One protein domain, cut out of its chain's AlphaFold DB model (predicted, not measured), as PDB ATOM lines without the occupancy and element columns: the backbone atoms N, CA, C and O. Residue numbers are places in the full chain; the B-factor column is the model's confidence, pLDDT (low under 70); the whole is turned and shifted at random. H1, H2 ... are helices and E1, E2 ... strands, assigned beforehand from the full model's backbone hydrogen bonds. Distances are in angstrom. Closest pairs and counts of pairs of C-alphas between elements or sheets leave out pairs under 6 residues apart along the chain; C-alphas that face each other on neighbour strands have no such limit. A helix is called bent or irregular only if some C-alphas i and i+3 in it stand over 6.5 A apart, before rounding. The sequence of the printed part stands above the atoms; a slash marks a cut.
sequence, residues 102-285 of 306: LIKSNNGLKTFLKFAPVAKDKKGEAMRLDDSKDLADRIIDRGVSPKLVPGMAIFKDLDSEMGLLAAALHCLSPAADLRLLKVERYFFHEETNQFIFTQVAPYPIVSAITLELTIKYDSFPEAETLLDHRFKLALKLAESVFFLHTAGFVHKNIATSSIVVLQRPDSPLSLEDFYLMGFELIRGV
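Overview. This is residues 102 to 285 of the 306 residues of an uncharacterized protein of Fusarium oxysporum (UniProt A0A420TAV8). Two parts stand end to end along the longest axis: a small three-stranded sheet, E3, E4 and E5, with the short helix H5 on it, and a bent two-stranded hairpin, E1 and E2, with the long helix H4 packed along it. H2 crosses H4, H1 meets H4 at one end, and the longest helix, H6, grazes the three-stranded sheet and runs back toward H1 and H4, while residues 223 to 228 stick out. The printed part has 184 residues, with six named helices and five named strands in the order H1 H2 H3 H4 E1 E2 E3 H5 H6 E4 E5. Both sheets are antiparallel, E3 - E4 - E5 and E1 - E2, and the class is mixed, helices and strands. The whole is compact, with a radius of gyration of the C-alphas of 16.8 A and spans of 51 by 37 by 27 A.

Along the chain. Look first for the larger sheet in E3, residues 207 to 210, E4, residues 259 to 263, and E5, residues 274 to 276, which ends at C-alpha 276 (184.782, 170.730, 75.980). H5 is residues 211 to 217. Find C-alpha 227 at (183.807, 188.383, 85.134); from there H6 runs 28.3 A to residue 246. E1 is residues 182 to 189, 19.6 A, and bends by 61 degrees at residue 185; E2 is residues 194 to 200, 19.1 A. H4, residues 153 to 170, is 25.6 A long. H1 is residues 102 to 113, from C-alpha 102 at (187.557, 163.423, 90.259), H2 is residues 117 to 125 and H3 is residues 133 to 136.

Arrangement. Inner strand E4 is antiparallel to E3, with N 261 and O 209 at 2.8 A, and forms a hairpin with E5, where N 275 and O 260 are 2.8 A apart. H5 is on this sheet at a height of 6.1 A, over E3 and across the strands, at 68 degrees to E3 on the local plane. H6 only grazes the sheet; its closest C-alphas to E5 are Leu 237 and Leu 276, 6.6 A. In the hairpin E1 and E2, N 196 and O 187 are 2.8 A apart. The closest C-alphas of H4 and E1 are His 170 and Val 183, 4.7 A. H2 touches H4 about perpendicular, at 85 degrees, with C-alphas 124 and 163 closest at 3.8 A. H1 only just touches H4, with 3 pairs of C-alphas within 8 A, made by residues 109 to 112 and 167 to 168 alone; Leu 109 and Ala 168 have the closest C-alphas, 6.0 A. H6 is near H1 and H4. Ala 136 of H3 and His 189 of E1 have the closest C-alphas, 7.0 A. H1, H2, H4, H5 and H6 have every O i to N i+4 pair within hydrogen-bond range; H3 is too short for one.

Size, cuts and confidence. The farthest C-alphas, Gly 151 and Glu 224, are 52.5 A apart. The printed part has no cut. The links H3 to H4, H4 to E1 and H6 to E4 are long; in the last, residues 249 to 250 pair with 283 to 284, antiparallel. Mean pLDDT of the printed part is 79.6, and 30 residues are under 70, among them 131 to 147 and 218 to 225.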
ATOM      1  N   LEU A 102     186.327 163.029  90.945       67.06
ATOM      2  CA  LEU A 102     187.557 163.423  90.259       67.06
ATOM      3  C   LEU A 102     188.788 162.590  90.663       67.06
ATOM      4  O   LEU A 102     189.630 162.283  89.819       67.06
ATOM      5  N   ILE A 103     188.910 162.200  91.935       66.38
ATOM      6  CA  ILE A 103     190.008 161.334  92.397       66.38
ATOM      7  C   ILE A 103     189.881 159.958  91.747       66.38
ATOM      8  O   ILE A 103     190.880 159.416  91.271       66.38
ATOM      9  N   LYS A 104     188.657 159.428  91.652       72.69
ATOM     10  CA  LYS A 104     188.381 158.186  90.922       72.69
ATOM     11  C   LYS A 104     188.775 158.307  89.449       72.69
ATOM     12  O   LYS A 104     189.520 157.453  88.972       72.69
ATOM     13  N   SER A 105     188.381 159.391  88.774       75.56
ATOM     14  CA  SER A 105     188.754 159.649  87.376       75.56
ATOM     15  C   SER A 105     190.269 159.686  87.169       75.56
ATOM     16  O   SER A 105     190.804 159.039  86.270       75.56
ATOM     17  N   ASN A 106     190.986 160.395  88.044       74.50
ATOM     18  CA  ASN A 106     192.444 160.500  88.002       74.50
ATOM     19  C   ASN A 106     193.129 159.151  88.249       74.50
ATOM     20  O   ASN A 106     194.069 158.786  87.547       74.50
ATOM     21  N   ASN A 107     192.666 158.391  89.241       72.25
ATOM     22  CA  ASN A 107     193.208 157.068  89.537       72.25
ATOM     23  C   ASN A 107     192.954 156.092  88.380       72.25
ATOM     24  O   ASN A 107     193.851 155.322  88.026       72.25
ATOM     25  N   GLY A 108     191.776 156.170  87.755       78.62
ATOM     26  CA  GLY A 108     191.442 155.442  86.533       78.62
ATOM     27  C   GLY A 108     192.405 155.776  85.396       78.62
ATOM     28  O   GLY A 108     193.050 154.870  84.860       78.62
ATOM     29  N   LEU A 109     192.599 157.069  85.109       79.69
ATOM     30  CA  LEU A 109     193.535 157.527  84.080       79.69
ATOM     31  C   LEU A 109     194.965 157.057  84.374       79.69
ATOM     32  O   LEU A 109     195.619 156.496  83.505       79.69
ATOM     33  N   LYS A 110     195.454 157.207  85.607       75.19
ATOM     34  CA  LYS A 110     196.797 156.741  85.996       75.19
ATOM     35  C   LYS A 110     196.980 155.243  85.811       75.19
ATOM     36  O   LYS A 110     198.053 154.804  85.409       75.19
ATOM     37  N   THR A 111     195.957 154.463  86.142       82.25
ATOM     38  CA  THR A 111     195.987 153.009  85.971       82.25
ATOM     39  C   THR A 111     196.054 152.661  84.491       82.25
ATOM     40  O   THR A 111     196.913 151.880  84.092       82.25
ATOM     41  N   PHE A 112     195.234 153.317  83.668       84.06
ATOM     42  CA  PHE A 112     195.280 153.178  82.217       84.06
ATOM     43  C   PHE A 112     196.647 153.571  81.636       84.06
ATOM     44  O   PHE A 112     197.226 152.811  80.865       84.06
ATOM     45  N   LEU A 113     197.222 154.702  82.054       79.88
ATOM     46  CA  LEU A 113     198.527 155.164  81.573       79.88
ATOM     47  C   LEU A 113     199.668 154.188  81.903       79.88
ATOM     48  O   LEU A 113     200.622 154.110  81.129       79.88
ATOM     49  N   LYS A 114     199.551 153.414  82.990       84.75
ATOM     50  CA  LYS A 114     200.511 152.366  83.384       84.75
ATOM     51  C   LYS A 114     200.385 151.066  82.586       84.75
ATOM     52  O   LYS A 114     201.262 150.213  82.710       84.75
ATOM     53  N   PHE A 115     199.318 150.872  81.810       85.88
ATOM     54  CA  PHE A 115     199.170 149.665  80.999       85.88
ATOM     55  C   PHE A 115     200.248 149.583  79.913       85.88
ATOM     56  O   PHE A 115     200.682 150.598  79.361       85.88
ATOM     57  N   ALA A 116     200.659 148.354  79.594       88.12
ATOM     58  CA  ALA A 116     201.513 148.087  78.443       88.12
ATOM     59  C   ALA A 116     200.798 148.507  77.140       88.12
ATOM     60  O   ALA A 116     199.570 148.396  77.092       88.12
ATOM     61  N   PRO A 117     201.523 148.932  76.084       86.94
ATOM     62  CA  PRO A 117     200.923 149.405  74.830       86.94
ATOM     63  C   PRO A 117     199.834 148.472  74.280       86.94
ATOM     64  O   PRO A 117     198.685 148.877  74.169       86.94
ATOM     65  N   VAL A 118     200.139 147.177  74.151       89.75
ATOM     66  CA  VAL A 118     199.193 146.150  73.668       89.75
ATOM     67  C   VAL A 118     197.903 146.076  74.498       89.75
ATOM     68  O   VAL A 118     196.830 145.791  73.976       89.75
ATOM     69  N   ALA A 119     197.982 146.305  75.812       89.38
ATOM     70  CA  ALA A 119     196.805 146.292  76.677       89.38
ATOM     71  C   ALA A 119     195.969 147.576  76.539       89.38
ATOM     72  O   ALA A 119     194.754 147.529  76.735       89.38
ATOM     73  N   LYS A 120     196.599 148.708  76.201       88.19
ATOM     74  CA  LYS A 120     195.889 149.952  75.886       88.19
ATOM     75  C   LYS A 120     195.159 149.834  74.553       88.19
ATOM     76  O   LYS A 120     193.978 150.161  74.513       88.19
ATOM     77  N   ASP A 121     195.817 149.278  73.537       88.56
ATOM     78  CA  ASP A 121     195.237 149.069  72.206       88.56
ATOM     79  C   ASP A 121     194.000 148.174  72.292       88.56
ATOM     80  O   ASP A 121     192.915 148.590  71.900       88.56
ATOM     81  N   LYS A 122     194.109 147.019  72.967       91.50
ATOM     82  CA  LYS A 122     192.960 146.128  73.217       91.50
ATOM     83  C   LYS A 122     191.804 146.820  73.935       91.50
ATOM     84  O   LYS A 122     190.643 146.512  73.683       91.50
ATOM     85  N   LYS A 123     192.109 147.720  74.875       91.75
ATOM     86  CA  LYS A 123     191.076 148.472  75.594       91.75
ATOM     87  C   LYS A 123     190.396 149.494  74.684       91.75
ATOM     88  O   LYS A 123     189.186 149.652  74.796       91.75
ATOM     89  N   GLY A 124     191.153 150.154  73.808       90.62
ATOM     90  CA  GLY A 124     190.617 151.044  72.781       90.62
ATOM     91  C   GLY A 124     189.738 150.291  71.785       90.62
ATOM     92  O   GLY A 124     188.577 150.643  71.619       90.62
ATOM     93  N   GLU A 125     190.235 149.191  71.221       91.25
ATOM     94  CA  GLU A 125     189.493 148.328  70.289       91.25
ATOM     95  C   GLU A 125     188.164 147.841  70.882       91.25
ATOM     96  O   GLU A 125     187.134 147.893  70.220       91.25
ATOM     97  N   ALA A 126     188.144 147.447  72.161       92.62
ATOM     98  CA  ALA A 126     186.923 147.001  72.839       92.62
ATOM     99  C   ALA A 126     185.834 148.089  72.967       92.62
ATOM    100  O   ALA A 126     184.667 147.777  73.225       92.62
ATOM    101  N   MET A 127     186.205 149.364  72.821       92.25
ATOM    102  CA  MET A 127     185.276 150.494  72.823       92.25
ATOM    103  C   MET A 127     184.756 150.853  71.430       92.25
ATOM    104  O   MET A 127     183.819 151.651  71.332       92.25
ATOM    105  N   ARG A 128     185.338 150.293  70.366       91.31
ATOM    106  CA  ARG A 128     184.917 150.555  68.993       91.31
ATOM    107  C   ARG A 128     183.562 149.894  68.718       91.31
ATOM    108  O   ARG A 128     183.312 148.766  69.135       91.31
ATOM    109  N   LEU A 129     182.673 150.617  68.046       87.56
ATOM    110  CA  LEU A 129     181.435 150.090  67.476       87.56
ATOM    111  C   LEU A 129     181.623 149.879  65.975       87.56
ATOM    112  O   LEU A 129     182.041 150.796  65.268       87.56
ATOM    113  N   ASP A 130     181.288 148.676  65.511       75.88
ATOM    114  CA  ASP A 130     181.404 148.297  64.099       75.88
ATOM    115  C   ASP A 130     180.161 148.666  63.274       75.88
ATOM    116  O   ASP A 130     180.282 148.926  62.080       75.88
ATOM    117  N   ASP A 131     178.977 148.722  63.898       67.06
ATOM    118  CA  ASP A 131     177.730 149.154  63.257       67.06
ATOM    119  C   ASP A 131     177.063 150.245  64.104       67.06
ATOM    120  O   ASP A 131     176.923 150.121  65.323       67.06
ATOM    121  N   SER A 132     176.708 151.346  63.447       64.12
ATOM    122  CA  SER A 132     176.242 152.586  64.071       64.12
ATOM    123  C   SER A 132     175.119 153.255  63.270       64.12
ATOM    124  O   SER A 132     174.873 154.455  63.426       64.12
ATOM    125  N   LYS A 133     174.426 152.499  62.410       63.06
ATOM    126  CA  LYS A 133     173.365 153.032  61.539       63.06
ATOM    127  C   LYS A 133     172.298 153.823  62.300       63.06
ATOM    128  O   LYS A 133     171.922 154.894  61.853       63.06
ATOM    129  N   ASP A 134     171.920 153.386  63.500       54.81
ATOM    130  CA  ASP A 134     170.890 154.071  64.300       54.81
ATOM    131  C   ASP A 134     171.380 155.369  64.978       54.81
ATOM    132  O   ASP A 134     170.582 156.209  65.395       54.81
ATOM    133  N   LEU A 135     172.699 155.550  65.121       61.09
ATOM    134  CA  LEU A 135     173.296 156.779  65.662       61.09
ATOM    135  C   LEU A 135     173.686 157.764  64.549       61.09
ATOM    136  O   LEU A 135     173.906 158.939  64.847       61.09
ATOM    137  N   ALA A 136     173.755 157.291  63.300       54.88
ATOM    138  CA  ALA A 136     174.181 158.051  62.128       54.88
ATOM    139  C   ALA A 136     173.259 159.250  61.840       54.88
ATOM    140  O   ALA A 136     173.717 160.382  61.685       54.88
ATOM    141  N   ASP A 137     171.944 159.022  61.913       50.34
ATOM    142  CA  ASP A 137     170.895 159.995  61.571       50.34
ATOM    143  C   ASP A 137     170.876 161.258  62.454       50.34
ATOM    144  O   ASP A 137     170.182 162.232  62.160       50.34
ATOM    145  N   ARG A 138     171.613 161.259  63.572       51.56
ATOM    146  CA  ARG A 138     171.621 162.347  64.566       51.56
ATOM    147  C   ARG A 138     172.890 163.197  64.527       51.56
ATOM    148  O   ARG A 138     173.062 164.072  65.379       51.56
ATOM    149  N   ILE A 139     173.790 162.934  63.583       57.81
ATOM    150  CA  ILE A 139     175.095 163.588  63.507       57.81
ATOM    151  C   ILE A 139     174.988 164.855  62.665       57.81
ATOM    152  O   ILE A 139     174.537 164.837  61.524       57.81
ATOM    153  N   ILE A 140     175.464 165.964  63.223       51.88
ATOM    154  CA  ILE A 140     175.647 167.213  62.483       51.88
ATOM    155  C   ILE A 140     177.055 167.192  61.889       51.88
ATOM    156  O   ILE A 140     178.030 167.095  62.638       51.88
ATOM    157  N   ASP A 141     177.168 167.292  60.564       50.53
ATOM    158  CA  ASP A 141     178.464 167.418  59.896       50.53
ATOM    159  C   ASP A 141     179.158 168.721  60.309       50.53
ATOM    160  O   ASP A 141     178.608 169.815  60.171       50.53
ATOM    161  N   ARG A 142     180.381 168.598  60.828       53.75
ATOM    162  CA  ARG A 142     181.225 169.736  61.207       53.75
ATOM    163  C   ARG A 142     182.283 170.086  60.156       53.75
ATOM    164  O   ARG A 142     182.945 171.105  60.308       53.75
ATOM    165  N   GLY A 143     182.437 169.297  59.086       49.16
ATOM    166  CA  GLY A 143     183.206 169.660  57.888       49.16
ATOM    167  C   GLY A 143     184.730 169.813  58.035       49.16
ATOM    168  O   GLY A 143     185.356 170.388  57.147       49.16
ATOM    169  N   VAL A 144     185.359 169.332  59.119       51.81
ATOM    170  CA  VAL A 144     186.779 169.659  59.429       51.81
ATOM    171  C   VAL A 144     187.776 168.520  59.146       51.81
ATOM    172  O   VAL A 144     188.985 168.708  59.274       51.81
ATOM    173  N   SER A 145     187.317 167.323  58.772       55.31
ATOM    174  CA  SER A 145     188.201 166.149  58.702       55.31
ATOM    175  C   SER A 145     188.747 165.891  57.285       55.31
ATOM    176  O   SER A 145     187.970 165.883  56.326       55.31
ATOM    177  N   PRO A 146     190.061 165.637  57.104       59.19
ATOM    178  CA  PRO A 146     190.606 165.209  55.814       59.19
ATOM    179  C   PRO A 146     189.974 163.880  55.384       59.19
ATOM    180  O   PRO A 146     189.720 163.034  56.236       59.19
ATOM    181  N   LYS A 147     189.741 163.674  54.076       65.94
ATOM    182  CA  LYS A 147     189.163 162.423  53.540       65.94
ATOM    183  C   LYS A 147     189.953 161.204  54.034       65.94
ATOM    184  O   LYS A 147     191.084 160.984  53.602       65.94
ATOM    185  N   LEU A 148     189.357 160.440  54.943       70.56
ATOM    186  CA  LEU A 148     189.902 159.236  55.550       70.56
ATOM    187  C   LEU A 148     189.218 158.048  54.885       70.56
ATOM    188  O   LEU A 148     188.007 157.887  54.959       70.56
ATOM    189  N   VAL A 149     190.000 157.213  54.211       73.25
ATOM    190  CA  VAL A 149     189.469 156.001  53.585       73.25
ATOM    191  C   VAL A 149     189.757 154.820  54.511       73.25
ATOM    192  O   VAL A 149     190.940 154.562  54.790       73.25
ATOM    193  N   PRO A 150     188.723 154.096  54.986       76.75
ATOM    194  CA  PRO A 150     188.909 152.879  55.760       76.75
ATOM    195  C   PRO A 150     189.884 151.913  55.075       76.75
ATOM    196  O   PRO A 150     189.839 151.695  53.866       76.75
ATOM    197  N   GLY A 151     190.806 151.351  55.857       71.69
ATOM    198  CA  GLY A 151     191.809 150.394  55.374       71.69
ATOM    199  C   GLY A 151     193.172 150.991  55.004       71.69
ATOM    200  O   GLY A 151     194.149 150.240  54.957       71.69
ATOM    201  N   MET A 152     193.292 152.312  54.830       81.81
ATOM    202  CA  MET A 152     194.604 152.964  54.703       81.81
ATOM    203  C   MET A 152     195.394 152.887  56.019       81.81
ATOM    204  O   MET A 152     194.808 152.912  57.099       81.81
ATOM    205  N   ALA A 153     196.729 152.854  55.950       81.19
ATOM    206  CA  ALA A 153     197.580 152.862  57.149       81.19
ATOM    207  C   ALA A 153     197.268 154.062  58.063       81.19
ATOM    208  O   ALA A 153     197.040 153.888  59.252       81.19
ATOM    209  N   ILE A 154     197.095 155.248  57.466       79.50
ATOM    210  CA  ILE A 154     196.723 156.484  58.175       79.50
ATOM    211  C   ILE A 154     195.393 156.331  58.928       79.50
ATOM    212  O   ILE A 154     195.246 156.862  60.024       79.50
ATOM    213  N   PHE A 155     194.425 155.610  58.352       85.38
ATOM    214  CA  PHE A 155     193.150 155.350  59.017       85.38
ATOM    215  C   PHE A 155     193.340 154.446  60.235       85.38
ATOM    216  O   PHE A 155     192.781 154.733  61.285       85.38
ATOM    217  N   LYS A 156     194.133 153.375  60.107       85.88
ATOM    218  CA  LYS A 156     194.399 152.441  61.210       85.88
ATOM    219  C   LYS A 156     195.114 153.124  62.373       85.88
ATOM    220  O   LYS A 156     194.736 152.908  63.518       85.88
ATOM    221  N   ASP A 157     196.095 153.971  62.068       85.44
ATOM    222  CA  ASP A 157     196.817 154.740  63.082       85.44
ATOM    223  C   ASP A 157     195.866 155.700  63.810       85.44
ATOM    224  O   ASP A 157     195.839 155.742  65.038       85.44
ATOM    225  N   LEU A 158     195.026 156.426  63.062       85.62
ATOM    226  CA  LEU A 158     194.066 157.358  63.649       85.62
ATOM    227  C   LEU A 158     192.975 156.642  64.456       85.62
ATOM    228  O   LEU A 158     192.618 157.109  65.531       85.62
ATOM    229  N   ASP A 159     192.465 155.512  63.973       88.31
ATOM    230  CA  ASP A 159     191.493 154.688  64.694       88.31
ATOM    231  C   ASP A 159     192.064 154.174  66.025       88.31
ATOM    232  O   ASP A 159     191.398 154.258  67.056       88.31
ATOM    233  N   SER A 160     193.326 153.735  66.023       89.06
ATOM    234  CA  SER A 160     194.048 153.362  67.242       89.06
ATOM    235  C   SER A 160     194.183 154.551  68.201       89.06
ATOM    236  O   SER A 160     193.829 154.433  69.378       89.06
ATOM    237  N   GLU A 161     194.595 155.729  67.713       88.25
ATOM    238  CA  GLU A 161     194.662 156.951  68.527       88.25
ATOM    239  C   GLU A 161     193.293 157.332  69.121       88.25
ATOM    240  O   GLU A 161     193.211 157.689  70.302       88.25
ATOM    241  N   MET A 162     192.211 157.236  68.342       90.94
ATOM    242  CA  MET A 162     190.855 157.526  68.820       90.94
ATOM    243  C   MET A 162     190.378 156.503  69.851       90.94
ATOM    244  O   MET A 162     189.745 156.893  70.833       90.94
ATOM    245  N   GLY A 163     190.734 155.227  69.699       91.31
ATOM    246  CA  GLY A 163     190.480 154.199  70.706       91.31
ATOM    247  C   GLY A 163     191.209 154.481  72.025       91.31
ATOM    248  O   GLY A 163     190.620 154.364  73.103       91.31
ATOM    249  N   LEU A 164     192.466 154.927  71.963       91.81
ATOM    250  CA  LEU A 164     193.230 155.334  73.147       91.81
ATOM    251  C   LEU A 164     192.614 156.556  73.840       91.81
ATOM    252  O   LEU A 164     192.512 156.580  75.072       91.81
ATOM    253  N   LEU A 165     192.165 157.547  73.067       91.75
ATOM    254  CA  LEU A 165     191.462 158.713  73.595       91.75
ATOM    255  C   LEU A 165     190.128 158.319  74.240       91.75
ATOM    256  O   LEU A 165     189.841 158.754  75.358       91.75
ATOM    257  N   ALA A 166     189.340 157.466  73.578       92.31
ATOM    258  CA  ALA A 166     188.090 156.941  74.117       92.31
ATOM    259  C   ALA A 166     188.336 156.258  75.467       92.31
ATOM    260  O   ALA A 166     187.661 156.571  76.447       92.31
ATOM    261  N   ALA A 167     189.356 155.402  75.557       92.94
ATOM    262  CA  ALA A 167     189.715 154.701  76.787       92.94
ATOM    263  C   ALA A 167     190.168 155.648  77.913       92.94
ATOM    264  O   ALA A 167     189.861 155.401  79.086       92.94
ATOM    265  N   ALA A 168     190.861 156.740  77.579       89.56
ATOM    266  CA  ALA A 168     191.227 157.775  78.541       89.56
ATOM    267  C   ALA A 168     189.992 158.533  79.059       89.56
ATOM    268  O   ALA A 168     189.816 158.658  80.273       89.56
ATOM    269  N   LEU A 169     189.104 158.979  78.165       90.75
ATOM    270  CA  LEU A 169     187.863 159.677  78.525       90.75
ATOM    271  C   LEU A 169     186.857 158.760  79.237       90.75
ATOM    272  O   LEU A 169     186.097 159.217  80.087       90.75
ATOM    273  N   HIS A 170     186.885 157.453  78.978       93.00
ATOM    274  CA  HIS A 170     186.081 156.463  79.698       93.00
ATOM    275  C   HIS A 170     186.419 156.384  81.189       93.00
ATOM    276  O   HIS A 170     185.579 155.994  82.002       93.00
ATOM    277  N   CYS A 171     187.648 156.752  81.565       87.88
ATOM    278  CA  CYS A 171     188.059 156.784  82.964       87.88
ATOM    279  C   CYS A 171     187.331 157.876  83.758       87.88
ATOM    280  O   CYS A 171     187.351 157.827  84.987       87.88
ATOM    281  N   LEU A 172     186.695 158.846  83.093       86.31
ATOM    282  CA  LEU A 172     185.936 159.898  83.752       86.31
ATOM    283  C   LEU A 172     184.691 159.328  84.439       86.31
ATOM    284  O   LEU A 172     183.888 158.607  83.850       86.31
ATOM    285  N   SER A 173     184.501 159.696  85.702       81.75
ATOM    286  CA  SER A 173     183.195 159.615  86.346       81.75
ATOM    287  C   SER A 173     182.281 160.709  85.775       81.75
ATOM    288  O   SER A 173     182.728 161.852  85.700       81.75
ATOM    289  N   PRO A 174     181.008 160.421  85.440       78.81
ATOM    290  CA  PRO A 174     180.058 161.453  85.008       78.81
ATOM    291  C   PRO A 174     179.838 162.548  86.062       78.81
ATOM    292  O   PRO A 174     179.537 163.681  85.723       78.81
ATOM    293  N   ALA A 175     180.047 162.229  87.342       75.44
ATOM    294  CA  ALA A 175     179.966 163.187  88.443       75.44
ATOM    295  C   ALA A 175     181.263 164.001  88.645       75.44
ATOM    296  O   ALA A 175     181.367 164.768  89.602       75.44
ATOM    297  N   ALA A 176     182.297 163.795  87.820       76.31
ATOM    298  CA  ALA A 176     183.534 164.555  87.922       76.31
ATOM    299  C   ALA A 176     183.366 165.940  87.291       76.31
ATOM    300  O   ALA A 176     183.070 166.068  86.106       76.31
ATOM    301  N   ASP A 177     183.646 166.976  88.076       80.19
ATOM    302  CA  ASP A 177     183.670 168.355  87.601       80.19
ATOM    303  C   ASP A 177     184.959 168.647  86.811       80.19
ATOM    304  O   ASP A 177     185.902 169.241  87.327       80.19
ATOM    305  N   LEU A 178     185.037 168.140  85.576       81.44
ATOM    306  CA  LEU A 178     186.199 168.313  84.691       81.44
ATOM    307  C   LEU A 178     185.835 168.883  83.316       81.44
ATOM    308  O   LEU A 178     186.672 168.893  82.417       81.44
ATOM    309  N   ARG A 179     184.577 169.303  83.125       90.25
ATOM    310  CA  ARG A 179     184.027 169.815  81.851       90.25
ATOM    311  C   ARG A 179     184.382 168.957  80.628       90.25
ATOM    312  O   ARG A 179     184.452 169.445  79.506       90.25
ATOM    313  N   LEU A 180     184.586 167.664  80.852       90.38
ATOM    314  CA  LEU A 180     184.782 166.626  79.850       90.38
ATOM    315  C   LEU A 180     183.735 165.557  80.099       90.38
ATOM    316  O   LEU A 180     183.438 165.227  81.248       90.38
ATOM    317  N   LEU A 181     183.201 165.003  79.021       89.50
ATOM    318  CA  LEU A 181     182.179 163.975  79.107       89.50
ATOM    319  C   LEU A 181     182.816 162.591  79.073       89.50
ATOM    320  O   LEU A 181     183.752 162.332  78.312       89.50
ATOM    321  N   LYS A 182     182.284 161.691  79.902       89.69
ATOM    322  CA  LYS A 182     182.660 160.280  79.862       89.69
ATOM    323  C   LYS A 182     182.276 159.710  78.500       89.69
ATOM    324  O   LYS A 182     181.141 159.876  78.063       89.69
ATOM    325  N   VAL A 183     183.201 158.985  77.883       90.62
ATOM    326  CA  VAL A 183     182.958 158.245  76.641       90.62
ATOM    327  C   VAL A 183     182.638 156.788  76.960       90.62
ATOM    328  O   VAL A 183     183.340 156.149  77.744       90.62
ATOM    329  N   GLU A 184     181.587 156.246  76.357       88.50
ATOM    330  CA  GLU A 184     181.264 154.818  76.430       88.50
ATOM    331  C   GLU A 184     181.842 154.044  75.260       88.50
ATOM    332  O   GLU A 184     182.448 152.992  75.465       88.50
ATOM    333  N   ARG A 185     181.660 154.562  74.048       89.50
ATOM    334  CA  ARG A 185     182.080 153.925  72.805       89.50
ATOM    335  C   ARG A 185     182.469 154.971  71.770       89.50
ATOM    336  O   ARG A 185     182.246 156.167  71.960       89.50
ATOM    337  N   TYR A 186     183.057 154.518  70.674       90.44
ATOM    338  CA  TYR A 186     183.341 155.369  69.527       90.44
ATOM    339  C   TYR A 186     183.151 154.606  68.217       90.44
ATOM    340  O   TYR A 186     183.217 153.378  68.200       90.44
ATOM    341  N   PHE A 187     182.908 155.323  67.128       88.62
ATOM    342  CA  PHE A 187     182.816 154.750  65.787       88.62
ATOM    343  C   PHE A 187     183.292 155.747  64.738       88.62
ATOM    344  O   PHE A 187     183.393 156.947  65.000       88.62
ATOM    345  N   PHE A 188     183.583 155.244  63.543       86.75
ATOM    346  CA  PHE A 188     183.830 156.074  62.374       86.75
ATOM    347  C   PHE A 188     182.537 156.222  61.577       86.75
ATOM    348  O   PHE A 188     181.930 155.227  61.186       86.75
ATOM    349  N   HIS A 189     182.116 157.459  61.352       82.62
ATOM    350  CA  HIS A 189     180.967 157.780  60.527       82.62
ATOM    351  C   HIS A 189     181.429 158.089  59.104       82.62
ATOM    352  O   HIS A 189     182.116 159.086  58.874       82.62
ATOM    353  N   GLU A 190     181.073 157.223  58.155       80.56
ATOM    354  CA  GLU A 190     181.575 157.305  56.780       80.56
ATOM    355  C   GLU A 190     181.059 158.542  56.035       80.56
ATOM    356  O   GLU A 190     181.826 159.172  55.309       80.56
ATOM    357  N   GLU A 191     179.799 158.937  56.251       77.19
ATOM    358  CA  GLU A 191     179.180 160.042  55.506       77.19
ATOM    359  C   GLU A 191     179.804 161.398  55.848       77.19
ATOM    360  O   GLU A 191     180.097 162.195  54.958       77.19
ATOM    361  N   THR A 192     180.065 161.645  57.137       74.38
ATOM    362  CA  THR A 192     180.737 162.874  57.605       74.38
ATOM    363  C   THR A 192     182.251 162.716  57.708       74.38
ATOM    364  O   THR A 192     182.963 163.680  58.009       74.38
ATOM    365  N   ASN A 193     182.762 161.509  57.441       78.94
ATOM    366  CA  ASN A 193     184.179 161.174  57.449       78.94
ATOM    367  C   ASN A 193     184.870 161.546  58.785       78.94
ATOM    368  O   ASN A 193     185.951 162.145  58.828       78.94
ATOM    369  N   GLN A 194     184.214 161.230  59.904       79.69
ATOM    370  CA  GLN A 194     184.613 161.660  61.249       79.69
ATOM    371  C   GLN A 194     184.519 160.522  62.264       79.69
ATOM    372  O   GLN A 194     183.635 159.673  62.192       79.69
ATOM    373  N   PHE A 195     185.421 160.533  63.246       84.88
ATOM    374  CA  PHE A 195     185.276 159.706  64.441       84.88
ATOM    375  C   PHE A 195     184.340 160.382  65.432       84.88
ATOM    376  O   PHE A 195     184.451 161.581  65.688       84.88
ATOM    377  N   ILE A 196     183.432 159.599  65.999       84.50
ATOM    378  CA  ILE A 196     182.370 160.078  66.875       84.50
ATOM    379  C   ILE A 196     182.405 159.288  68.166       84.50
ATOM    380  O   ILE A 196     182.542 158.067  68.162       84.50
ATOM    381  N   PHE A 197     182.261 160.005  69.276       87.19
ATOM    382  CA  PHE A 197     182.216 159.433  70.612       87.19
ATOM    383  C   PHE A 197     180.782 159.395  71.123       87.19
ATOM    384  O   PHE A 197     180.083 160.409  71.102       87.19
ATOM    385  N   THR A 198     180.363 158.252  71.657       86.38
ATOM    386  CA  THR A 198     179.130 158.167  72.435       86.38
ATOM    387  C   THR A 198     179.431 158.636  73.854       86.38
ATOM    388  O   THR A 198     180.194 158.018  74.603       86.38
ATOM    389  N   GLN A 199     178.891 159.797  74.202       86.44
ATOM    390  CA  GLN A 199     179.153 160.460  75.473       86.44
ATOM    391  C   GLN A 199     177.981 160.280  76.432       86.44
ATOM    392  O   GLN A 199     176.819 160.327  76.033       86.44
ATOM    393  N   VAL A 200     178.299 160.110  77.712       84.38
ATOM    394  CA  VAL A 200     177.307 160.027  78.785       84.38
ATOM    395  C   VAL A 200     177.087 161.421  79.343       84.38
ATOM    396  O   VAL A 200     178.014 162.032  79.883       84.38
ATOM    397  N   ALA A 201     175.856 161.915  79.227       84.75
ATOM    398  CA  ALA A 201     175.469 163.155  79.875       84.75
ATOM    399  C   ALA A 201     175.528 162.984  81.409       84.75
ATOM    400  O   ALA A 201     175.103 161.948  81.930       84.75
ATOM    401  N   PRO A 202     176.037 163.979  82.152       84.12
ATOM    402  CA  PRO A 202     176.160 163.898  83.609       84.12
ATOM    403  C   PRO A 202     174.804 163.963  84.330       84.12
ATOM    404  O   PRO A 202     174.706 163.610  85.502       84.12
ATOM    405  N   TYR A 203     173.762 164.399  83.625       84.06
ATOM    406  CA  TYR A 203     172.380 164.518  84.076       84.06
ATOM    407  C   TYR A 203     171.433 164.414  82.863       84.06
ATOM    408  O   TYR A 203     171.901 164.487  81.724       84.06
ATOM    409  N   PRO A 204     170.111 164.255  83.067       84.75
ATOM    410  CA  PRO A 204     169.135 164.334  81.981       84.75
ATOM    411  C   PRO A 204     169.211 165.683  81.255       84.75
ATOM    412  O   PRO A 204     169.216 166.728  81.906       84.75
ATOM    413  N   ILE A 205     169.262 165.661  79.921       85.44
ATOM    414  CA  ILE A 205     169.360 166.860  79.073       85.44
ATOM    415  C   ILE A 205     168.155 166.975  78.142       85.44
ATOM    416  O   ILE A 205     167.637 165.963  77.669       85.44
ATOM    417  N   VAL A 206     167.736 168.209  77.857       85.31
ATOM    418  CA  VAL A 206     166.677 168.510  76.872       85.31
ATOM    419  C   VAL A 206     167.243 169.001  75.544       85.31
ATOM    420  O   VAL A 206     166.644 168.772  74.497       85.31
ATOM    421  N   SER A 207     168.405 169.654  75.571       83.75
ATOM    422  CA  SER A 207     169.067 170.172  74.379       83.75
ATOM    423  C   SER A 207     170.584 170.226  74.575       83.75
ATOM    424  O   SER A 207     171.091 170.227  75.702       83.75
ATOM    425  N   ALA A 208     171.306 170.250  73.456       86.19
ATOM    426  CA  ALA A 208     172.739 170.487  73.419       86.19
ATOM    427  C   ALA A 208     173.050 171.441  72.261       86.19
ATOM    428  O   ALA A 208     172.706 171.152  71.115       86.19
ATOM    429  N   ILE A 209     173.691 172.573  72.555       84.00
ATOM    430  CA  ILE A 209     174.056 173.597  71.561       84.00
ATOM    431  C   ILE A 209     175.490 174.067  71.786       84.00
ATOM    432  O   ILE A 209     175.995 174.000  72.901       84.00
ATOM    433  N   THR A 210     176.186 174.533  70.749       88.00
ATOM    434  CA  THR A 210     177.539 175.075  70.941       88.00
ATOM    435  C   THR A 210     177.486 176.430  71.646       88.00
ATOM    436  O   THR A 210     176.522 177.188  71.500       88.00
ATOM    437  N   LEU A 211     178.539 176.772  72.387       86.06
ATOM    438  CA  LEU A 211     178.689 178.092  72.996       86.06
ATOM    439  C   LEU A 211     178.694 179.183  71.916       86.06
ATOM    440  O   LEU A 211     178.133 180.246  72.135       86.06
ATOM    441  N   GLU A 212     179.248 178.915  70.732       85.69
ATOM    442  CA  GLU A 212     179.158 179.817  69.575       85.69
ATOM    443  C   GLU A 212     177.707 180.156  69.199       85.69
ATOM    444  O   GLU A 212     177.361 181.330  69.077       85.69
ATOM    445  N   LEU A 213     176.845 179.144  69.047       82.69
ATOM    446  CA  LEU A 213     175.430 179.369  68.748       82.69
ATOM    447  C   LEU A 213     174.725 180.052  69.922       82.69
ATOM    448  O   LEU A 213     173.907 180.942  69.704       82.69
ATOM    449  N   THR A 214     175.088 179.697  71.154       80.88
ATOM    450  CA  THR A 214     174.537 180.324  72.363       80.88
ATOM    451  C   THR A 214     174.863 181.820  72.394       80.88
ATOM    452  O   THR A 214     173.964 182.627  72.547       80.88
ATOM    453  N   ILE A 215     176.115 182.216  72.142       80.88
ATOM    454  CA  ILE A 215     176.534 183.630  72.072       80.88
ATOM    455  C   ILE A 215     175.839 184.371  70.919       80.88
ATOM    456  O   ILE A 215     175.587 185.570  71.002       80.88
ATOM    457  N   LYS A 216     175.580 183.677  69.804       80.25
ATOM    458  CA  LYS A 216     174.993 184.284  68.605       80.25
ATOM    459  C   LYS A 216     173.493 184.548  68.744       80.25
ATOM    460  O   LYS A 216     173.015 185.553  68.222       80.25
ATOM    461  N   TYR A 217     172.760 183.620  69.354       75.00
ATOM    462  CA  TYR A 217     171.294 183.640  69.397       75.00
ATOM    463  C   TYR A 217     170.725 184.006  70.766       75.00
ATOM    464  O   TYR A 217     169.570 184.418  70.839       75.00
ATOM    465  N   ASP A 218     171.520 183.880  71.823       66.12
ATOM    466  CA  ASP A 218     171.154 184.234  73.186       66.12
ATOM    467  C   ASP A 218     172.072 185.350  73.699       66.12
ATOM    468  O   ASP A 218     173.196 185.542  73.229       66.12
ATOM    469  N   SER A 219     171.615 186.090  74.704       59.34
ATOM    470  CA  SER A 219     172.444 187.063  75.416       59.34
ATOM    471  C   SER A 219     173.349 186.340  76.412       59.34
ATOM    472  O   SER A 219     173.361 186.697  77.580       59.34
ATOM    473  N   PHE A 220     174.060 185.290  75.985       59.25
ATOM    474  CA  PHE A 220     174.920 184.499  76.857       59.25
ATOM    475  C   PHE A 220     176.401 184.914  76.745       59.25
ATOM    476  O   PHE A 220     176.934 185.013  75.636       59.25
ATOM    477  N   PRO A 221     177.119 185.057  77.872       61.75
ATOM    478  CA  PRO A 221     176.568 185.104  79.224       61.75
ATOM    479  C   PRO A 221     175.721 186.378  79.395       61.75
ATOM    480  O   PRO A 221     176.022 187.375  78.734       61.75
ATOM    481  N   GLU A 222     174.683 186.348  80.250       63.50
ATOM    482  CA  GLU A 222     173.819 187.520  80.503       63.50
ATOM    483  C   GLU A 222     174.685 188.763  80.718       63.50
ATOM    484  O   GLU A 222     175.781 188.655  81.278       63.50
ATOM    485  N   ALA A 223     174.230 189.940  80.277       56.41
ATOM    486  CA  ALA A 223     175.019 191.176  80.352       56.41
ATOM    487  C   ALA A 223     175.565 191.456  81.770       56.41
ATOM    488  O   ALA A 223     176.635 192.044  81.909       56.41
ATOM    489  N   GLU A 224     174.876 190.957  82.800       57.78
ATOM    490  CA  GLU A 224     175.225 191.065  84.222       57.78
ATOM    491  C   GLU A 224     176.086 189.906  84.761       57.78
ATOM    492  O   GLU A 224     176.468 189.892  85.933       57.78
ATOM    493  N   THR A 225     176.435 188.916  83.934       65.69
ATOM    494  CA  THR A 225     177.293 187.807  84.360       65.69
ATOM    495  C   THR A 225     178.685 188.335  84.662       65.69
ATOM    496  O   THR A 225     179.466 188.612  83.744       65.69
ATOM    497  N   LEU A 226     178.983 188.412  85.957       71.44
ATOM    498  CA  LEU A 226     180.250 188.870  86.521       71.44
ATOM    499  C   LEU A 226     181.455 188.185  85.856       71.44
ATOM    500  O   LEU A 226     181.424 186.981  85.576       71.44
ATOM    501  N   LEU A 227     182.551 188.924  85.664       71.12
ATOM    502  CA  LEU A 227     183.807 188.383  85.134       71.12
ATOM    503  C   LEU A 227     184.268 187.140  85.900       71.12
ATOM    504  O   LEU A 227     184.728 186.170  85.303       71.12
ATOM    505  N   ASP A 228     184.081 187.140  87.217       69.25
ATOM    506  CA  ASP A 228     184.388 186.024  88.103       69.25
ATOM    507  C   ASP A 228     183.810 184.692  87.642       69.25
ATOM    508  O   ASP A 228     184.471 183.656  87.720       69.25
ATOM    509  N   HIS A 229     182.584 184.728  87.145       72.75
ATOM    510  CA  HIS A 229     181.875 183.568  86.649       72.75
ATOM    511  C   HIS A 229     182.470 183.094  85.313       72.75
ATOM    512  O   HIS A 229     182.789 181.914  85.158       72.75
ATOM    513  N   ARG A 230     182.766 184.018  84.395       77.06
ATOM    514  CA  ARG A 230     183.426 183.707  83.113       77.06
ATOM    515  C   ARG A 230     184.837 183.144  83.317       77.06
ATOM    516  O   ARG A 230     185.221 182.174  82.668       77.06
ATOM    517  N   PHE A 231     185.583 183.706  84.268       77.75
ATOM    518  CA  PHE A 231     186.916 183.241  84.639       77.75
ATOM    519  C   PHE A 231     186.883 181.831  85.237       77.75
ATOM    520  O   PHE A 231     187.720 181.002  84.887       77.75
ATOM    521  N   LYS A 232     185.894 181.523  86.089       78.38
ATOM    522  CA  LYS A 232     185.694 180.160  86.614       78.38
ATOM    523  C   LYS A 232     185.452 179.147  85.495       78.38
ATOM    524  O   LYS A 232     186.066 178.085  85.516       78.38
ATOM    525  N   LEU A 233     184.624 179.478  84.499       81.50
ATOM    526  CA  LEU A 233     184.420 178.606  83.338       81.50
ATOM    527  C   LEU A 233     185.720 178.404  82.544       81.50
ATOM    528  O   LEU A 233     186.071 177.272  82.219       81.50
ATOM    529  N   ALA A 234     186.459 179.479  82.265       82.69
ATOM    530  CA  ALA A 234     187.733 179.388  81.552       82.69
ATOM    531  C   ALA A 234     188.744 178.496  82.294       82.69
ATOM    532  O   ALA A 234     189.400 177.657  81.678       82.69
ATOM    533  N   LEU A 235     188.822 178.624  83.621       81.25
ATOM    534  CA  LEU A 235     189.668 177.787  84.468       81.25
ATOM    535  C   LEU A 235     189.273 176.308  84.382       81.25
ATOM    536  O   LEU A 235     190.122 175.443  84.190       81.25
ATOM    537  N   LYS A 236     187.973 176.027  84.449       84.25
ATOM    538  CA  LYS A 236     187.406 174.681  84.340       84.25
ATOM    539  C   LYS A 236     187.661 174.038  82.973       84.25
ATOM    540  O   LYS A 236     187.996 172.860  82.901       84.25
ATOM    541  N   LEU A 237     187.587 174.811  81.892       88.06
ATOM    542  CA  LEU A 237     187.973 174.350  80.555       88.06
ATOM    543  C   LEU A 237     189.489 174.127  80.439       88.06
ATOM    544  O   LEU A 237     189.928 173.174  79.797       88.06
ATOM    545  N   ALA A 238     190.308 174.957  81.088       83.69
ATOM    546  CA  ALA A 238     191.752 174.740  81.139       83.69
ATOM    547  C   ALA A 238     192.110 173.433  81.872       83.69
ATOM    548  O   ALA A 238     193.038 172.734  81.466       83.69
ATOM    549  N   GLU A 239     191.352 173.049  82.902       82.00
ATOM    550  CA  GLU A 239     191.497 171.748  83.569       82.00
ATOM    551  C   GLU A 239     191.151 170.573  82.642       82.00
ATOM    552  O   GLU A 239     191.861 169.565  82.648       82.00
ATOM    553  N   SER A 240     190.118 170.707  81.803       87.88
ATOM    554  CA  SER A 240     189.812 169.737  80.741       87.88
ATOM    555  C   SER A 240     191.003 169.542  79.810       87.88
ATOM    556  O   SER A 240     191.425 168.418  79.541       87.88
ATOM    557  N   VAL A 241     191.593 170.645  79.345       86.00
ATOM    558  CA  VAL A 241     192.769 170.620  78.467       86.00
ATOM    559  C   VAL A 241     193.956 169.975  79.180       86.00
ATOM    560  O   VAL A 241     194.642 169.130  78.605       86.00
ATOM    561  N   PHE A 242     194.165 170.301  80.455       80.19
ATOM    562  CA  PHE A 242     195.212 169.693  81.267       80.19
ATOM    563  C   PHE A 242     195.038 168.172  81.403       80.19
ATOM    564  O   PHE A 242     196.019 167.424  81.329       80.19
ATOM    565  N   PHE A 243     193.802 167.691  81.560       83.19
ATOM    566  CA  PHE A 243     193.510 166.259  81.563       83.19
ATOM    567  C   PHE A 243     193.870 165.602  80.229       83.19
ATOM    568  O   PHE A 243     194.560 164.581  80.235       83.19
ATOM    569  N   LEU A 244     193.472 166.195  79.098       82.38
ATOM    570  CA  LEU A 244     193.814 165.680  77.765       82.38
ATOM    571  C   LEU A 244     195.332 165.599  77.571       82.38
ATOM    572  O   LEU A 244     195.847 164.563  77.154       82.38
ATOM    573  N   HIS A 245     196.060 166.642  77.971       79.56
ATOM    574  CA  HIS A 245     197.521 166.665  77.900       79.56
ATOM    575  C   HIS A 245     198.150 165.585  78.791       79.56
ATOM    576  O   HIS A 245     199.088 164.910  78.376       79.56
ATOM    577  N   THR A 246     197.602 165.363  79.990       73.12
ATOM    578  CA  THR A 246     198.035 164.279  80.890       73.12
ATOM    579  C   THR A 246     197.777 162.899  80.278       73.12
ATOM    580  O   THR A 246     198.564 161.977  80.480       73.12
ATOM    581  N   ALA A 247     196.690 162.756  79.519       77.06
ATOM    582  CA  ALA A 247     196.372 161.547  78.767       77.06
ATOM    583  C   ALA A 247     197.233 161.369  77.501       77.06
ATOM    584  O   ALA A 247     197.146 160.324  76.863       77.06
ATOM    585  N   GLY A 248     198.072 162.352  77.155       75.44
ATOM    586  CA  GLY A 248     198.937 162.313  75.981       75.44
ATOM    587  C   GLY A 248     198.269 162.801  74.699       75.44
ATOM    588  O   GLY A 248     198.701 162.400  73.625       75.44
ATOM    589  N   PHE A 249     197.251 163.665  74.779       80.75
ATOM    590  CA  PHE A 249     196.541 164.219  73.622       80.75
ATOM    591  C   PHE A 249     196.534 165.747  73.611       80.75
ATOM    592  O   PHE A 249     196.475 166.378  74.661       80.75
ATOM    593  N   VAL A 250     196.519 166.345  72.417       81.94
ATOM    594  CA  VAL A 250     196.373 167.793  72.194       81.94
ATOM    595  C   VAL A 250     195.095 168.055  71.403       81.94
ATOM    596  O   VAL A 250     194.939 167.516  70.312       81.94
ATOM    597  N   HIS A 251     194.207 168.910  71.921       83.44
ATOM    598  CA  HIS A 251     192.878 169.166  71.341       83.44
ATOM    599  C   HIS A 251     192.912 169.809  69.941       83.44
ATOM    600  O   HIS A 251     192.093 169.484  69.089       83.44
ATOM    601  N   LYS A 252     193.851 170.739  69.705       81.38
ATOM    602  CA  LYS A 252     194.075 171.508  68.454       81.38
ATOM    603  C   LYS A 252     192.911 172.366  67.924       81.38
ATOM    604  O   LYS A 252     193.150 173.183  67.045       81.38
ATOM    605  N   ASN A 253     191.704 172.241  68.470       83.19
ATOM    606  CA  ASN A 253     190.531 173.024  68.066       83.19
ATOM    607  C   ASN A 253     189.800 173.640  69.269       83.19
ATOM    608  O   ASN A 253     188.638 173.340  69.490       83.19
ATOM    609  N   ILE A 254     190.493 174.388  70.136       86.69
ATOM    610  CA  ILE A 254     189.835 175.030  71.288       86.69
ATOM    611  C   ILE A 254     189.203 176.337  70.803       86.69
ATOM    612  O   ILE A 254     189.911 177.312  70.562       86.69
ATOM    613  N   ALA A 255     187.880 176.340  70.655       86.94
ATOM    614  CA  ALA A 255     187.092 177.483  70.202       86.94
ATOM    615  C   ALA A 255     185.685 177.459  70.826       86.94
ATOM    616  O   ALA A 255     185.257 176.462  71.402       86.94
ATOM    617  N   THR A 256     184.916 178.540  70.689       86.38
ATOM    618  CA  THR A 256     183.512 178.578  71.149       86.38
ATOM    619  C   THR A 256     182.626 177.555  70.426       86.38
ATOM    620  O   THR A 256     181.647 177.080  70.996       86.38
ATOM    621  N   SER A 257     182.984 177.159  69.203       85.06
ATOM    622  CA  SER A 257     182.324 176.088  68.445       85.06
ATOM    623  C   SER A 257     182.641 174.682  68.973       85.06
ATOM    624  O   SER A 257     181.864 173.751  68.760       85.06
ATOM    625  N   SER A 258     183.748 174.519  69.707       88.50
ATOM    626  CA  SER A 258     184.171 173.258  70.329       88.50
ATOM    627  C   SER A 258     183.708 173.125  71.784       88.50
ATOM    628  O   SER A 258     184.042 172.159  72.464       88.50
ATOM    629  N   ILE A 259     182.950 174.089  72.299       91.00
ATOM    630  CA  ILE A 259     182.365 174.039  73.638       91.00
ATOM    631  C   ILE A 259     180.867 173.837  73.461       91.00
ATOM    632  O   ILE A 259     180.230 174.580  72.719       91.00
ATOM    633  N   VAL A 260     180.301 172.836  74.127       89.38
ATOM    634  CA  VAL A 260     178.870 172.527  74.067       89.38
ATOM    635  C   VAL A 260     178.227 172.776  75.417       89.38
ATOM    636  O   VAL A 260     178.791 172.450  76.458       89.38
ATOM    637  N   VAL A 261     177.032 173.345  75.374       89.12
ATOM    638  CA  VAL A 261     176.184 173.627  76.519       89.12
ATOM    639  C   VAL A 261     175.099 172.567  76.598       89.12
ATOM    640  O   VAL A 261     174.370 172.356  75.630       89.12
ATOM    641  N   LEU A 262     175.018 171.877  77.733       88.25
ATOM    642  CA  LEU A 262     174.061 170.809  78.005       88.25
ATOM    643  C   LEU A 262     172.917 171.333  78.869       88.25
ATOM    644  O   LEU A 262     173.054 171.444  80.090       88.25
ATOM    645  N   GLN A 263     171.777 171.619  78.247       83.94
ATOM    646  CA  GLN A 263     170.647 172.225  78.938       83.94
ATOM    647  C   GLN A 263     169.874 171.191  79.760       83.94
ATOM    648  O   GLN A 263     169.432 170.159  79.242       83.94
ATOM    649  N   ARG A 264     169.679 171.500  81.044       85.62
ATOM    650  CA  ARG A 264     168.843 170.723  81.965       85.62
ATOM    651  C   ARG A 264     167.353 171.031  81.770       85.62
ATOM    652  O   ARG A 264     167.013 172.164  81.428       85.62
ATOM    653  N   PRO A 265     166.459 170.061  82.028       83.69
ATOM    654  CA  PRO A 265     165.038 170.341  82.181       83.69
ATOM    655  C   PRO A 265     164.809 171.378  83.289       83.69
ATOM    656  O   PRO A 265     165.433 171.299  84.349       83.69
ATOM    657  N   ASP A 266     163.919 172.337  83.031       79.75
ATOM    658  CA  ASP A 266     163.370 173.278  84.020       79.75
ATOM    659  C   ASP A 266     164.406 174.069  84.845       79.75
ATOM    660  O   ASP A 266     164.111 174.539  85.944       79.75
ATOM    661  N   SER A 267     165.628 174.230  84.328       77.44
ATOM    662  CA  SER A 267     166.713 174.959  84.994       77.44
ATOM    663  C   SER A 267     167.287 176.036  84.074       77.44
ATOM    664  O   SER A 267     167.465 175.777  82.879       77.44
ATOM    665  N   PRO A 268     167.610 177.231  84.602       75.81
ATOM    666  CA  PRO A 268     168.331 178.231  83.829       75.81
ATOM    667  C   PRO A 268     169.727 177.713  83.472       75.81
ATOM    668  O   PRO A 268     170.308 176.898  84.193       75.81
ATOM    669  N   LEU A 269     170.262 178.214  82.359       74.69
ATOM    670  CA  LEU A 269     171.619 177.920  81.916       74.69
ATOM    671  C   LEU A 269     172.633 178.329  82.987       74.69
ATOM    672  O   LEU A 269     172.738 179.496  83.362       74.69
ATOM    673  N   SER A 270     173.403 177.357  83.458       78.19
ATOM    674  CA  SER A 270     174.497 177.551  84.399       78.19
ATOM    675  C   SER A 270     175.837 177.402  83.691       78.19
ATOM    676  O   SER A 270     175.993 176.637  82.743       78.19
ATOM    677  N   LEU A 271     176.871 178.068  84.205       74.19
ATOM    678  CA  LEU A 271     178.251 177.857  83.748       74.19
ATOM    679  C   LEU A 271     178.769 176.437  84.012       74.19
ATOM    680  O   LEU A 271     179.770 176.014  83.436       74.19
ATOM    681  N   GLU A 272     178.060 175.682  84.842       78.50
ATOM    682  CA  GLU A 272     178.270 174.254  85.061       78.50
ATOM    683  C   GLU A 272     177.658 173.374  83.962       78.50
ATOM    684  O   GLU A 272     177.710 172.148  84.054       78.50
ATOM    685  N   ASP A 273     177.089 173.963  82.916       86.38
ATOM    686  CA  ASP A 273     176.483 173.216  81.818       86.38
ATOM    687  C   ASP A 273     177.393 173.157  80.578       86.38
ATOM    688  O   ASP A 273     177.024 172.567  79.568       86.38
ATOM    689  N   PHE A 274     178.602 173.724  80.648       89.31
ATOM    690  CA  PHE A 274     179.551 173.813  79.532       89.31
ATOM    691  C   PHE A 274     180.559 172.668  79.545       89.31
ATOM    692  O   PHE A 274     181.155 172.376  80.580       89.31
ATOM    693  N   TYR A 275     180.801 172.062  78.385       91.62
ATOM    694  CA  TYR A 275     181.709 170.930  78.219       91.62
ATOM    695  C   TYR A 275     182.574 171.107  76.975       91.62
ATOM    696  O   TYR A 275     182.087 171.495  75.911       91.62
ATOM    697  N   LEU A 276     183.862 170.796  77.104       91.81
ATOM    698  CA  LEU A 276     184.782 170.730  75.980       91.81
ATOM    699  C   LEU A 276     184.478 169.477  75.146       91.81
ATOM    700  O   LEU A 276     184.472 168.351  75.650       91.81
ATOM    701  N   MET A 277     184.235 169.696  73.861       88.00
ATOM    702  CA  MET A 277     184.042 168.693  72.820       88.00
ATOM    703  C   MET A 277     184.832 169.116  71.572       88.00
ATOM    704  O   MET A 277     185.655 170.019  71.629       88.00
ATOM    705  N   GLY A 278     184.551 168.518  70.412       78.38
ATOM    706  CA  GLY A 278     185.199 168.927  69.167       78.38
ATOM    707  C   GLY A 278     186.568 168.274  68.995       78.38
ATOM    708  O   GLY A 278     187.571 168.926  68.699       78.38
ATOM    709  N   PHE A 279     186.607 166.962  69.217       81.81
ATOM    710  CA  PHE A 279     187.816 166.151  69.157       81.81
ATOM    711  C   PHE A 279     188.224 165.787  67.718       81.81
ATOM    712  O   PHE A 279     189.068 164.924  67.524       81.81
ATOM    713  N   GLU A 280     187.673 166.427  66.685       72.06
ATOM    714  CA  GLU A 280     187.924 166.061  65.283       72.06
ATOM    715  C   GLU A 280     189.397 166.309  64.881       72.06
ATOM    716  O   GLU A 280     190.005 165.570  64.097       72.06
ATOM    717  N   LEU A 281     190.019 167.332  65.478       69.31
ATOM    718  CA  LEU A 281     191.428 167.678  65.270       69.31
ATOM    719  C   LEU A 281     192.358 167.181  66.385       69.31
ATOM    720  O   LEU A 281     193.553 167.486  66.350       69.31
ATOM    721  N   ILE A 282     191.855 166.390  67.340       76.19
ATOM    722  CA  ILE A 282     192.672 165.877  68.443       76.19
ATOM    723  C   ILE A 282     193.754 164.931  67.922       76.19
ATOM    724  O   ILE A 282     193.514 164.147  67.003       76.19
ATOM    725  N   ARG A 283     194.959 164.998  68.485       76.06
ATOM    726  CA  ARG A 283     196.075 164.112  68.110       76.06
ATOM    727  C   ARG A 283     196.865 163.704  69.344       76.06
ATOM    728  O   ARG A 283     196.903 164.469  70.313       76.06
ATOM    729  N   GLY A 284     197.517 162.544  69.295       70.44
ATOM    730  CA  GLY A 284     198.510 162.173  70.303       70.44
ATOM    731  C   GLY A 284     199.650 163.202  70.384       70.44
ATOM    732  O   GLY A 284     199.998 163.829  69.385       70.44
ATOM    733  N   VAL A 285     200.249 163.384  71.562       61.38
ATOM    734  CA  VAL A 285     201.398 164.289  71.788       61.38
ATOM    735  C   VAL A 285     202.626 163.837  70.991       61.38
ATOM    736  O   VAL A 285     203.369 164.675  70.486       61.38
TER     737      VAL A 285